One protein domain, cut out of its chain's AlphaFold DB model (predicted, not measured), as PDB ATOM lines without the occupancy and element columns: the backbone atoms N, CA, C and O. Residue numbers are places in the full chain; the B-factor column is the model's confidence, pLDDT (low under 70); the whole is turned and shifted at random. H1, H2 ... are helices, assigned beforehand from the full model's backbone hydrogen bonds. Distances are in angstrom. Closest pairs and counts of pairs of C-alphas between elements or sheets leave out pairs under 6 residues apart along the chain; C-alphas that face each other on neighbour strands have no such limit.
ATOM      1  N   ARG A 154      46.048  49.139 -45.302       96.25
ATOM      2  CA  ARG A 154      47.295  49.641 -45.890       96.25
ATOM      3  C   ARG A 154      48.276  50.121 -44.825       96.25
ATOM      4  O   ARG A 154      49.474  49.903 -44.978       96.25
ATOM      5  N   ALA A 155      47.784  50.744 -43.758       95.19
ATOM      6  CA  ALA A 155      48.604  51.185 -42.636       95.19
ATOM      7  C   ALA A 155      49.147  50.003 -41.816       95.19
ATOM      8  O   ALA A 155      50.317  50.001 -41.437       95.19
ATOM      9  N   VAL A 156      48.314  48.989 -41.566       96.19
ATOM     10  CA  VAL A 156      48.669  47.838 -40.719       96.19
ATOM     11  C   VAL A 156      49.473  46.776 -41.485       96.19
ATOM     12  O   VAL A 156      50.389  46.176 -40.919       96.19
ATOM     13  N   PHE A 157      49.176  46.574 -42.772       96.56
ATOM     14  CA  PHE A 157      49.795  45.566 -43.643       96.56
ATOM     15  C   PHE A 157      50.315  46.165 -44.965       96.56
ATOM     16  O   PHE A 157      49.886  45.733 -46.044       96.56
ATOM     17  N   PRO A 158      51.235  47.149 -44.936       96.44
ATOM     18  CA  PRO A 158      51.723  47.814 -46.147       96.44
ATOM     19  C   PRO A 158      52.351  46.835 -47.147       96.44
ATOM     20  O   PRO A 158      52.228  47.020 -48.358       96.44
ATOM     21  N   GLU A 159      52.961  45.754 -46.658       95.19
ATOM     22  CA  GLU A 159      53.580  44.714 -47.477       95.19
ATOM     23  C   GLU A 159      52.597  44.023 -48.430       95.19
ATOM     24  O   GLU A 159      52.995  43.589 -49.510       95.19
ATOM     25  N   LYS A 160      51.307  43.957 -48.075       94.38
ATOM     26  CA  LYS A 160      50.274  43.337 -48.919       94.38
ATOM     27  C   LYS A 160      49.859  44.218 -50.094       94.38
ATOM     28  O   LYS A 160      49.301  43.714 -51.061       94.38
ATOM     29  N   PHE A 161      50.139  45.518 -50.013       94.88
ATOM     30  CA  PHE A 161      49.806  46.494 -51.049       94.88
ATOM     31  C   PHE A 161      50.967  46.765 -52.010       94.88
ATOM     32  O   PHE A 161      50.829  47.581 -52.919       94.88
ATOM     33  N   LEU A 162      52.113  46.105 -51.823       92.06
ATOM     34  CA  LEU A 162      53.227  46.210 -52.756       92.06
ATOM     35  C   LEU A 162      52.878  45.490 -54.072       92.06
ATOM     36  O   LEU A 162      52.355  44.372 -54.012       92.06
ATOM     37  N   PRO A 163      53.218  46.059 -55.247       84.31
ATOM     38  CA  PRO A 163      52.967  45.436 -56.555       84.31
ATOM     39  C   PRO A 163      53.538  44.014 -56.682       84.31
ATOM     40  O   PRO A 163      52.998  43.152 -57.373       84.31
ATOM     41  N   GLU A 164      54.640  43.744 -55.980       83.56
ATOM     42  CA  GLU A 164      55.308  42.439 -55.968       83.56
ATOM     43  C   GLU A 164      54.501  41.365 -55.221       83.56
ATOM     44  O   GLU A 164      54.566  40.186 -55.569       83.56
ATOM     45  N   ALA A 165      53.704  41.765 -54.224       81.19
ATOM     46  CA  ALA A 165      52.842  40.867 -53.458       81.19
ATOM     47  C   ALA A 165      51.538  40.527 -54.198       81.19
ATOM     48  O   ALA A 165      50.837  39.586 -53.833       81.19
ATOM     49  N   SER A 166      51.209  41.279 -55.250       73.06
ATOM     50  CA  SER A 166      49.886  41.280 -55.875       73.06
ATOM     51  C   SER A 166      49.762  40.364 -57.091       73.06
ATOM     52  O   SER A 166      48.817  40.494 -57.849       73.06
ATOM     53  N   PHE A 167      50.665  39.401 -57.300       82.50
ATOM     54  CA  PHE A 167      50.514  38.300 -58.277       82.50
ATOM     55  C   PHE A 167      50.012  38.682 -59.697       82.50
ATOM     56  O   PHE A 167      49.448  37.832 -60.389       82.50
ATOM     57  N   GLY A 168      50.253  39.917 -60.156       87.81
ATOM     58  CA  GLY A 168      49.813  40.420 -61.463       87.81
ATOM     59  C   GLY A 168      48.511  41.237 -61.484       87.81
ATOM     60  O   GLY A 168      48.050  41.539 -62.581       87.81
ATOM     61  N   PHE A 169      47.934  41.594 -60.333       89.94
ATOM     62  CA  PHE A 169      46.830  42.561 -60.236       89.94
ATOM     63  C   PHE A 169      47.311  43.990 -60.526       89.94
ATOM     64  O   PHE A 169      48.461  44.337 -60.237       89.94
ATOM     65  N   THR A 170      46.442  44.822 -61.105       91.12
ATOM     66  CA  THR A 170      46.740  46.246 -61.335       91.12
ATOM     67  C   THR A 170      46.695  47.030 -60.023       91.12
ATOM     68  O   THR A 170      46.038  46.610 -59.074       91.12
ATOM     69  N   GLU A 171      47.347  48.199 -59.948       89.69
ATOM     70  CA  GLU A 171      47.331  49.045 -58.736       89.69
ATOM     71  C   GLU A 171      45.912  49.402 -58.258       89.69
ATOM     72  O   GLU A 171      45.686  49.581 -57.060       89.69
ATOM     73  N   GLU A 172      44.961  49.457 -59.189       88.94
ATOM     74  CA  GLU A 172      43.541  49.721 -58.950       88.94
ATOM     75  C   GLU A 172      42.815  48.503 -58.348       88.94
ATOM     76  O   GLU A 172      41.894  48.665 -57.552       88.94
ATOM     77  N   GLU A 173      43.252  47.283 -58.675       89.12
ATOM     78  CA  GLU A 173      42.672  46.021 -58.194       89.12
ATOM     79  C   GLU A 173      43.250  45.570 -56.842       89.12
ATOM     80  O   GLU A 173      42.565  44.884 -56.077       89.12
ATOM     81  N   ILE A 174      44.495  45.957 -56.523       92.94
ATOM     82  CA  ILE A 174      45.193  45.559 -55.285       92.94
ATOM     83  C   ILE A 174      44.329  45.765 -54.031       92.94
ATOM     84  O   ILE A 174      44.229  44.823 -53.240       92.94
ATOM     85  N   PRO A 175      43.695  46.933 -53.799       93.00
ATOM     86  CA  PRO A 175      42.946  47.160 -52.567       93.00
ATOM     87  C   PRO A 175      41.802  46.169 -52.368       93.00
ATOM     88  O   PRO A 175      41.645  45.621 -51.275       93.00
ATOM     89  N   THR A 176      41.048  45.897 -53.433       89.75
ATOM     90  CA  THR A 176      39.923  44.958 -53.415       89.75
ATOM     91  C   THR A 176      40.407  43.546 -53.111       89.75
ATOM     92  O   THR A 176      39.908  42.909 -52.185       89.75
ATOM     93  N   VAL A 177      41.458  43.089 -53.798       91.12
ATOM     94  CA  VAL A 177      42.023  41.749 -53.587       91.12
ATOM     95  C   VAL A 177      42.566  41.581 -52.167       91.12
ATOM     96  O   VAL A 177      42.336  40.551 -51.533       91.12
ATOM     97  N   VAL A 178      43.282  42.577 -51.633       93.75
ATOM     98  CA  VAL A 178      43.821  42.512 -50.265       93.75
ATOM     99  C   VAL A 178      42.694  42.422 -49.238       93.75
ATOM    100  O   VAL A 178      42.811  41.684 -48.255       93.75
ATOM    101  N   ALA A 179      41.593  43.136 -49.456       92.62
ATOM    102  CA  ALA A 179      40.439  43.061 -48.578       92.62
ATOM    103  C   ALA A 179      39.733  41.706 -48.646       92.62
ATOM    104  O   ALA A 179      39.487  41.109 -47.600       92.62
ATOM    105  N   GLU A 180      39.492  41.169 -49.844       90.00
ATOM    106  CA  GLU A 180      38.916  39.831 -50.025       90.00
ATOM    107  C   GLU A 180      39.773  38.747 -49.361       90.00
ATOM    108  O   GLU A 180      39.266  37.907 -48.615       90.00
ATOM    109  N   GLN A 181      41.094  38.797 -49.560       92.88
ATOM    110  CA  GLN A 181      42.032  37.883 -48.906       92.88
ATOM    111  C   GLN A 181      42.025  38.041 -47.387       92.88
ATOM    112  O   GLN A 181      42.194  37.062 -46.659       92.88
ATOM    113  N   THR A 182      41.835  39.264 -46.893       94.69
ATOM    114  CA  THR A 182      41.730  39.511 -45.456       94.69
ATOM    115  C   THR A 182      40.440  38.922 -44.896       94.69
ATOM    116  O   THR A 182      40.504  38.221 -43.893       94.69
ATOM    117  N   VAL A 183      39.300  39.099 -45.569       92.00
ATOM    118  CA  VAL A 183      38.026  38.463 -45.193       92.00
ATOM    119  C   VAL A 183      38.155  36.939 -45.191       92.00
ATOM    120  O   VAL A 183      37.714  36.287 -44.244       92.00
ATOM    121  N   ALA A 184      38.783  36.359 -46.218       91.06
ATOM    122  CA  ALA A 184      39.040  34.923 -46.272       91.06
ATOM    123  C   ALA A 184      39.898  34.470 -45.081       91.06
ATOM    124  O   ALA A 184      39.521  33.537 -44.379       91.06
ATOM    125  N   ARG A 185      40.989  35.190 -44.779       93.81
ATOM    126  CA  ARG A 185      41.870  34.885 -43.642       93.81
ATOM    127  C   ARG A 185      41.155  35.000 -42.295       93.81
ATOM    128  O   ARG A 185      41.356  34.141 -41.446       93.81
ATOM    129  N   VAL A 186      40.311  36.015 -42.105       94.81
ATOM    130  CA  VAL A 186      39.487  36.184 -40.893       94.81
ATOM    131  C   VAL A 186      38.550  34.992 -40.700       94.81
ATOM    132  O   VAL A 186      38.364  34.540 -39.574       94.81
ATOM    133  N   ARG A 187      37.962  34.468 -41.783       90.81
ATOM    134  CA  ARG A 187      37.061  33.305 -41.729       90.81
ATOM    135  C   ARG A 187      37.803  31.992 -41.493       90.81
ATOM    136  O   ARG A 187      37.290  31.139 -40.778       90.81
ATOM    137  N   GLU A 188      38.965  31.821 -42.117       95.50
ATOM    138  CA  GLU A 188      39.764  30.596 -42.023       95.50
ATOM    139  C   GLU A 188      40.459  30.459 -40.663       95.50
ATOM    140  O   GLU A 188      40.419  29.387 -40.064       95.50
ATOM    141  N   ASP A 189      41.084  31.532 -40.172       96.44
ATOM    142  CA  ASP A 189      41.822  31.536 -38.908       96.44
ATOM    143  C   ASP A 189      41.690  32.897 -38.193       96.44
ATOM    144  O   ASP A 189      42.585  33.756 -38.256       96.44
ATOM    145  N   PRO A 190      40.557  33.123 -37.501       91.94
ATOM    146  CA  PRO A 190      40.304  34.383 -36.810       91.94
ATOM    147  C   PRO A 190      41.316  34.648 -35.692       91.94
ATOM    148  O   PRO A 190      41.693  35.799 -35.467       91.94
ATOM    149  N   GLN A 191      41.792  33.602 -35.008       90.38
ATOM    150  CA  GLN A 191      42.730  33.747 -33.895       90.38
ATOM    151  C   GLN A 191      44.105  34.202 -34.379       90.38
ATOM    152  O   GLN A 191      44.667  35.138 -33.809       90.38
ATOM    153  N   ALA A 192      44.628  33.607 -35.455       92.38
ATOM    154  CA  ALA A 192      45.897  34.045 -36.026       92.38
ATOM    155  C   ALA A 192      45.808  35.459 -36.612       92.38
ATOM    156  O   ALA A 192      46.787  36.203 -36.560       92.38
ATOM    157  N   PHE A 193      44.658  35.851 -37.169       95.75
ATOM    158  CA  PHE A 193      44.472  37.220 -37.645       95.75
ATOM    159  C   PHE A 193      44.448  38.234 -36.495       95.75
ATOM    160  O   PHE A 193      45.138  39.249 -36.579       95.75
ATOM    161  N   ILE A 194      43.734  37.942 -35.400       92.75
ATOM    162  CA  ILE A 194      43.767  38.772 -34.187       92.75
ATOM    163  C   ILE A 194      45.195  38.859 -33.643       92.75
ATOM    164  O   ILE A 194      45.657  39.959 -33.366       92.75
ATOM    165  N   ALA A 195      45.919  37.741 -33.536       88.44
ATOM    166  CA  ALA A 195      47.301  37.737 -33.054       88.44
ATOM    167  C   ALA A 195      48.232  38.601 -33.928       88.44
ATOM    168  O   ALA A 195      49.066  39.335 -33.397       88.44
ATOM    169  N   ASP A 196      48.062  38.562 -35.253       93.62
ATOM    170  CA  ASP A 196      48.805  39.403 -36.198       93.62
ATOM    171  C   ASP A 196      48.485  40.891 -35.967       93.62
ATOM    172  O   ASP A 196      49.401  41.683 -35.764       93.62
ATOM    173  N   LEU A 197      47.203  41.268 -35.871       94.19
ATOM    174  CA  LEU A 197      46.774  42.640 -35.551       94.19
ATOM    175  C   LEU A 197      47.339  43.135 -34.214       94.19
ATOM    176  O   LEU A 197      47.882  44.233 -34.114       94.19
ATOM    177  N   VAL A 198      47.253  42.291 -33.194       89.94
ATOM    178  CA  VAL A 198      47.744  42.535 -31.840       89.94
ATOM    179  C   VAL A 198      49.263  42.756 -31.829       89.94
ATOM    180  O   VAL A 198      49.741  43.677 -31.168       89.94
ATOM    181  N   SER A 199      50.020  41.993 -32.627       88.56
ATOM    182  CA  SER A 199      51.475  42.152 -32.779       88.56
ATOM    183  C   SER A 199      51.895  43.475 -33.431       88.56
ATOM    184  O   SER A 199      53.016  43.938 -33.223       88.56
ATOM    185  N   ARG A 200      50.994  44.126 -34.181       90.12
ATOM    186  CA  ARG A 200      51.220  45.464 -34.759       90.12
ATOM    187  C   ARG A 200      51.005  46.584 -33.734       90.12
ATOM    188  O   ARG A 200      51.346  47.738 -33.992       90.12
ATOM    189  N   GLY A 201      50.516  46.238 -32.543       88.25
ATOM    190  CA  GLY A 201      50.262  47.154 -31.443       88.25
ATOM    191  C   GLY A 201      48.912  47.864 -31.546       88.25
ATOM    192  O   GLY A 201      48.199  47.793 -32.542       88.25
ATOM    193  N   ARG A 202      48.551  48.570 -30.474       91.75
ATOM    194  CA  ARG A 202      47.270  49.277 -30.372       91.75
ATOM    195  C   ARG A 202      47.327  50.638 -31.075       91.75
ATOM    196  O   ARG A 202      47.740  51.624 -30.458       91.75
ATOM    197  N   THR A 203      46.915  50.679 -32.341       92.62
ATOM    198  CA  THR A 203      46.720  51.907 -33.137       92.62
ATOM    199  C   THR A 203      45.243  52.082 -33.519       92.62
ATOM    200  O   THR A 203      44.502  51.095 -33.502       92.62
ATOM    201  N   PRO A 204      44.787  53.299 -33.884       91.44
ATOM    202  CA  PRO A 204      43.408  53.526 -34.332       91.44
ATOM    203  C   PRO A 204      42.997  52.636 -35.513       91.44
ATOM    204  O   PRO A 204      41.862  52.178 -35.585       91.44
ATOM    205  N   GLU A 205      43.929  52.350 -36.421       95.62
ATOM    206  CA  GLU A 205      43.714  51.495 -37.588       95.62
ATOM    207  C   GLU A 205      43.533  50.036 -37.174       95.62
ATOM    208  O   GLU A 205      42.626  49.365 -37.660       95.62
ATOM    209  N   VAL A 206      44.348  49.547 -36.234       95.38
ATOM    210  CA  VAL A 206      44.194  48.196 -35.683       95.38
ATOM    211  C   VAL A 206      42.853  48.059 -34.963       95.38
ATOM    212  O   VAL A 206      42.133  47.092 -35.205       95.38
ATOM    213  N   GLU A 207      42.470  49.034 -34.135       93.12
ATOM    214  CA  GLU A 207      41.160  49.041 -33.473       93.12
ATOM    215  C   GLU A 207      40.008  49.064 -34.486       93.12
ATOM    216  O   GLU A 207      39.040  48.320 -34.327       93.12
ATOM    217  N   LEU A 208      40.115  49.860 -35.556       92.44
ATOM    218  CA  LEU A 208      39.120  49.887 -36.630       92.44
ATOM    219  C   LEU A 208      38.978  48.514 -37.294       92.44
ATOM    220  O   LEU A 208      37.856  48.048 -37.479       92.44
ATOM    221  N   LEU A 209      40.088  47.850 -37.630       94.81
ATOM    222  CA  LEU A 209      40.050  46.520 -38.243       94.81
ATOM    223  C   LEU A 209      39.451  45.476 -37.295       94.81
ATOM    224  O   LEU A 209      38.637  44.670 -37.741       94.81
ATOM    225  N   ILE A 210      39.789  45.513 -36.002       93.31
ATOM    226  CA  ILE A 210      39.192  44.610 -35.006       93.31
ATOM    227  C   ILE A 210      37.675  44.826 -34.945       93.31
ATOM    228  O   ILE A 210      36.931  43.867 -35.113       93.31
ATOM    229  N   ASN A 211      37.219  46.072 -34.801       90.62
ATOM    230  CA  ASN A 211      35.789  46.403 -34.761       90.62
ATOM    231  C   ASN A 211      35.050  46.065 -36.067       90.62
ATOM    232  O   ASN A 211      33.852  45.805 -36.051       90.62
ATOM    233  N   THR A 212      35.741  46.104 -37.209       90.88
ATOM    234  CA  THR A 212      35.118  45.828 -38.513       90.88
ATOM    235  C   THR A 212      34.908  44.332 -38.742       90.88
ATOM    236  O   THR A 212      33.912  43.932 -39.339       90.88
ATOM    237  N   TYR A 213      35.854  43.499 -38.304       91.00
ATOM    238  CA  TYR A 213      35.832  42.061 -38.582       91.00
ATOM    239  C   TYR A 213      35.298  41.210 -37.430       91.00
ATOM    240  O   TYR A 213      34.911  40.063 -37.659       91.00
ATOM    241  N   PHE A 214      35.276  41.745 -36.211       90.38
ATOM    242  CA  PHE A 214      34.863  41.031 -35.013       90.38
ATOM    243  C   PHE A 214      33.813  41.837 -34.257       90.38
ATOM    244  O   PHE A 214      33.939  43.047 -34.091       90.38
ATOM    245  N   ASP A 215      32.796  41.142 -33.756       87.31
ATOM    246  CA  ASP A 215      31.796  41.726 -32.866       87.31
ATOM    247  C   ASP A 215      32.376  41.822 -31.447       87.31
ATOM    248  O   ASP A 215      32.206  40.929 -30.615       87.31
ATOM    249  N   VAL A 216      33.169  42.868 -31.210       86.38
ATOM    250  CA  VAL A 216      33.814  43.139 -29.920       86.38
ATOM    251  C   VAL A 216      32.955  44.069 -29.071       86.38
ATOM    252  O   VAL A 216      32.470  45.101 -29.536       86.38
ATOM    253  N   GLN A 217      32.781  43.729 -27.792       85.25
ATOM    254  CA  GLN A 217      32.060  44.593 -26.864       85.25
ATOM    255  C   GLN A 217      32.959  45.745 -26.384       85.25
ATOM    256  O   GLN A 217      34.191  45.620 -26.360       85.25
ATOM    257  N   PRO A 218      32.372  46.871 -25.934       77.19
ATOM    258  CA  PRO A 218      33.131  47.937 -25.291       77.19
ATOM    259  C   PRO A 218      33.978  47.394 -24.126       77.19
ATOM    260  O   PRO A 218      33.449  46.807 -23.182       77.19
ATOM    261  N   GLY A 219      35.296  47.592 -24.197       79.94
ATOM    262  CA  GLY A 219      36.268  47.102 -23.210       79.94
ATOM    263  C   GLY A 219      36.948  45.768 -23.554       79.94
ATOM    264  O   GLY A 219      37.956  45.436 -22.931       79.94
ATOM    265  N   ASP A 220      36.483  45.020 -24.560       86.62
ATOM    266  CA  ASP A 220      37.176  43.796 -24.995       86.62
ATOM    267  C   ASP A 220      38.509  44.112 -25.680       86.62
ATOM    268  O   ASP A 220      39.492  43.408 -25.464       86.62
ATOM    269  N   ILE A 221      38.575  45.216 -26.430       85.56
ATOM    270  CA  ILE A 221      39.829  45.723 -27.006       85.56
ATOM    271  C   ILE A 221      40.831  46.048 -25.892       85.56
ATOM    272  O   ILE A 221      41.998  45.680 -25.992       85.56
ATOM    273  N   ASP A 222      40.391  46.689 -24.805       87.06
ATOM    274  CA  ASP A 222      41.281  47.002 -23.685       87.06
ATOM    275  C   ASP A 222      41.864  45.722 -23.078       87.06
ATOM    276  O   ASP A 222      43.081  45.614 -22.952       87.06
ATOM    277  N   ARG A 223      41.026  44.708 -22.828       84.75
ATOM    278  CA  ARG A 223      41.469  43.399 -22.320       84.75
ATOM    279  C   ARG A 223      42.405  42.672 -23.283       84.75
ATOM    280  O   ARG A 223      43.365  42.043 -22.841       84.75
ATOM    281  N   LEU A 224      42.128  42.751 -24.585       85.56
ATOM    282  CA  LEU A 224      42.939  42.131 -25.633       85.56
ATOM    283  C   LEU A 224      44.374  42.674 -25.614       85.56
ATOM    284  O   LEU A 224      45.324  41.911 -25.764       85.56
ATOM    285  N   PHE A 225      44.529  43.979 -25.380       84.25
ATOM    286  CA  PHE A 225      45.837  44.628 -25.303       84.25
ATOM    287  C   PHE A 225      46.441  44.658 -23.886       84.25
ATOM    288  O   PHE A 225      47.653  44.818 -23.765       84.25
ATOM    289  N   GLU A 226      45.653  44.468 -22.824       81.00
ATOM    290  CA  GLU A 226      46.138  44.325 -21.438       81.00
ATOM    291  C   GLU A 226      46.884  43.009 -21.200       81.00
ATOM    292  O   GLU A 226      47.810  42.964 -20.393       81.00
ATOM    293  N   GLN A 227      46.483  41.929 -21.877       64.69
ATOM    294  CA  GLN A 227      47.085  40.600 -21.692       64.69
ATOM    295  C   GLN A 227      48.430  40.429 -22.400       64.69
ATOM    296  O   GLN A 227      49.111  39.420 -22.205       64.69
ATOM    297  N   LEU A 228      48.830  41.400 -23.214       57.28
ATOM    298  CA  LEU A 228      50.143  41.385 -23.821       57.28
ATOM    299  C   LEU A 228      51.195  41.930 -22.847       57.28
ATOM    300  O   LEU A 228      50.935  42.910 -22.148       57.28
TER     301      LEU A 228
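Overview. This is residues 154 to 228 of the 349 residues of an uncharacterized protein of marine sediment metagenome (UniProt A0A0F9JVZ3). A helical hairpin, H4 and H5, stands in the middle of an elongated domain, with the longest helix, H3, reaching from it to one end and the small helix H6 at the other. The short helices H1 and H2 lie at the far end of H3, by its first residues, and residues 215 to 220, of which 220 belongs to H6 and the others to the link from H5 to H6, stick out from the body. The helices are joined by few contacts: H1 and H3, and H4 and H5, are the pairs that touch. The printed part has 75 residues with six named helices, H1 to H6 in that order along the chain, and no named strand, and its class is all helix. It is only just compact, close to loose, with a radius of gyration of the C-alphas of 13.4 A and spans of 40 by 21 by 17 A.

Along the chain. The printed part begins at Arg 154, and residues 154 to 156 are a short helical run without a name. H1 is residues 158 to 161, with C-alpha 158 at (51.723, 47.814, -46.147). H2 is residues 163 to 166. H3 is residues 174 to 188 and is 20.7 A long from first to last C-alpha, from C-alpha 174 at (45.193, 45.559, -55.285) to C-alpha 188 at (39.764, 30.596, -42.023). H4 is residues 190 to 199, 14.2 A long, and H5 is residues 204 to 213, 14.4 A long. H6 is residues 220 to 226, 9.7 A long, and ends with C-alpha 226 at (46.138, 44.325, -21.438).

Arrangement. H1 and H2 are close but not clearly touching, and their closest C-alphas, those of Glu 159 and Ala 165, are 7.1 A apart. H1 touches H3, which meets it with residues 174 to 178 alone; the closest C-alphas, those of Phe 161 and Ile 174, are 6.3 A apart. H2 is close to H3 but not clearly touching it, with the C-alphas of Ser 166 and Ile 174 closest at 6.4 A. Near its other end H3 is close to H4 but not clearly touching it: the closest C-alphas, those of Val 186 and Phe 193, are 6.0 A apart, and the two run opposite ways at a steep tilt of 61 degrees. H3 and H5 are also close but not clearly touching, with the C-alphas of Val 186 and Tyr 213 closest at 7.3 A, and they run the same way at a steep tilt of 60 degrees. H4 and H5 touch and form a helical hairpin, running opposite ways at a shallow tilt of 4 degrees; their closest C-alphas, those of Leu 197 and Val 206, are 6.1 A apart. H6 is close to H4 but not clearly touching it, with the C-alphas of Val 198 and Phe 225 closest at 7.1 A, and the two run the same way at a steep tilt of 49 degrees. H3 and H6 are apart, and so are H1 and H5. In H3, H4, H5 and H6 every O i to N i+4 pair is within hydrogen-bond range, while H1 and H2, with 4 residues each, are too short for such a pair.

Size, cuts and confidence. The two C-alphas farthest apart are those of Gly 168 and Gly 219, at 41.1 A. The printed part has no cut. The links from H1 to H2, from H3 to H4 and from H4 to H5 are tight, those from H2 to H3 and from H5 to H6 are short, and no link is long. The mean pLDDT of the printed part is 89.5, and residues 227 to 228 are under 70.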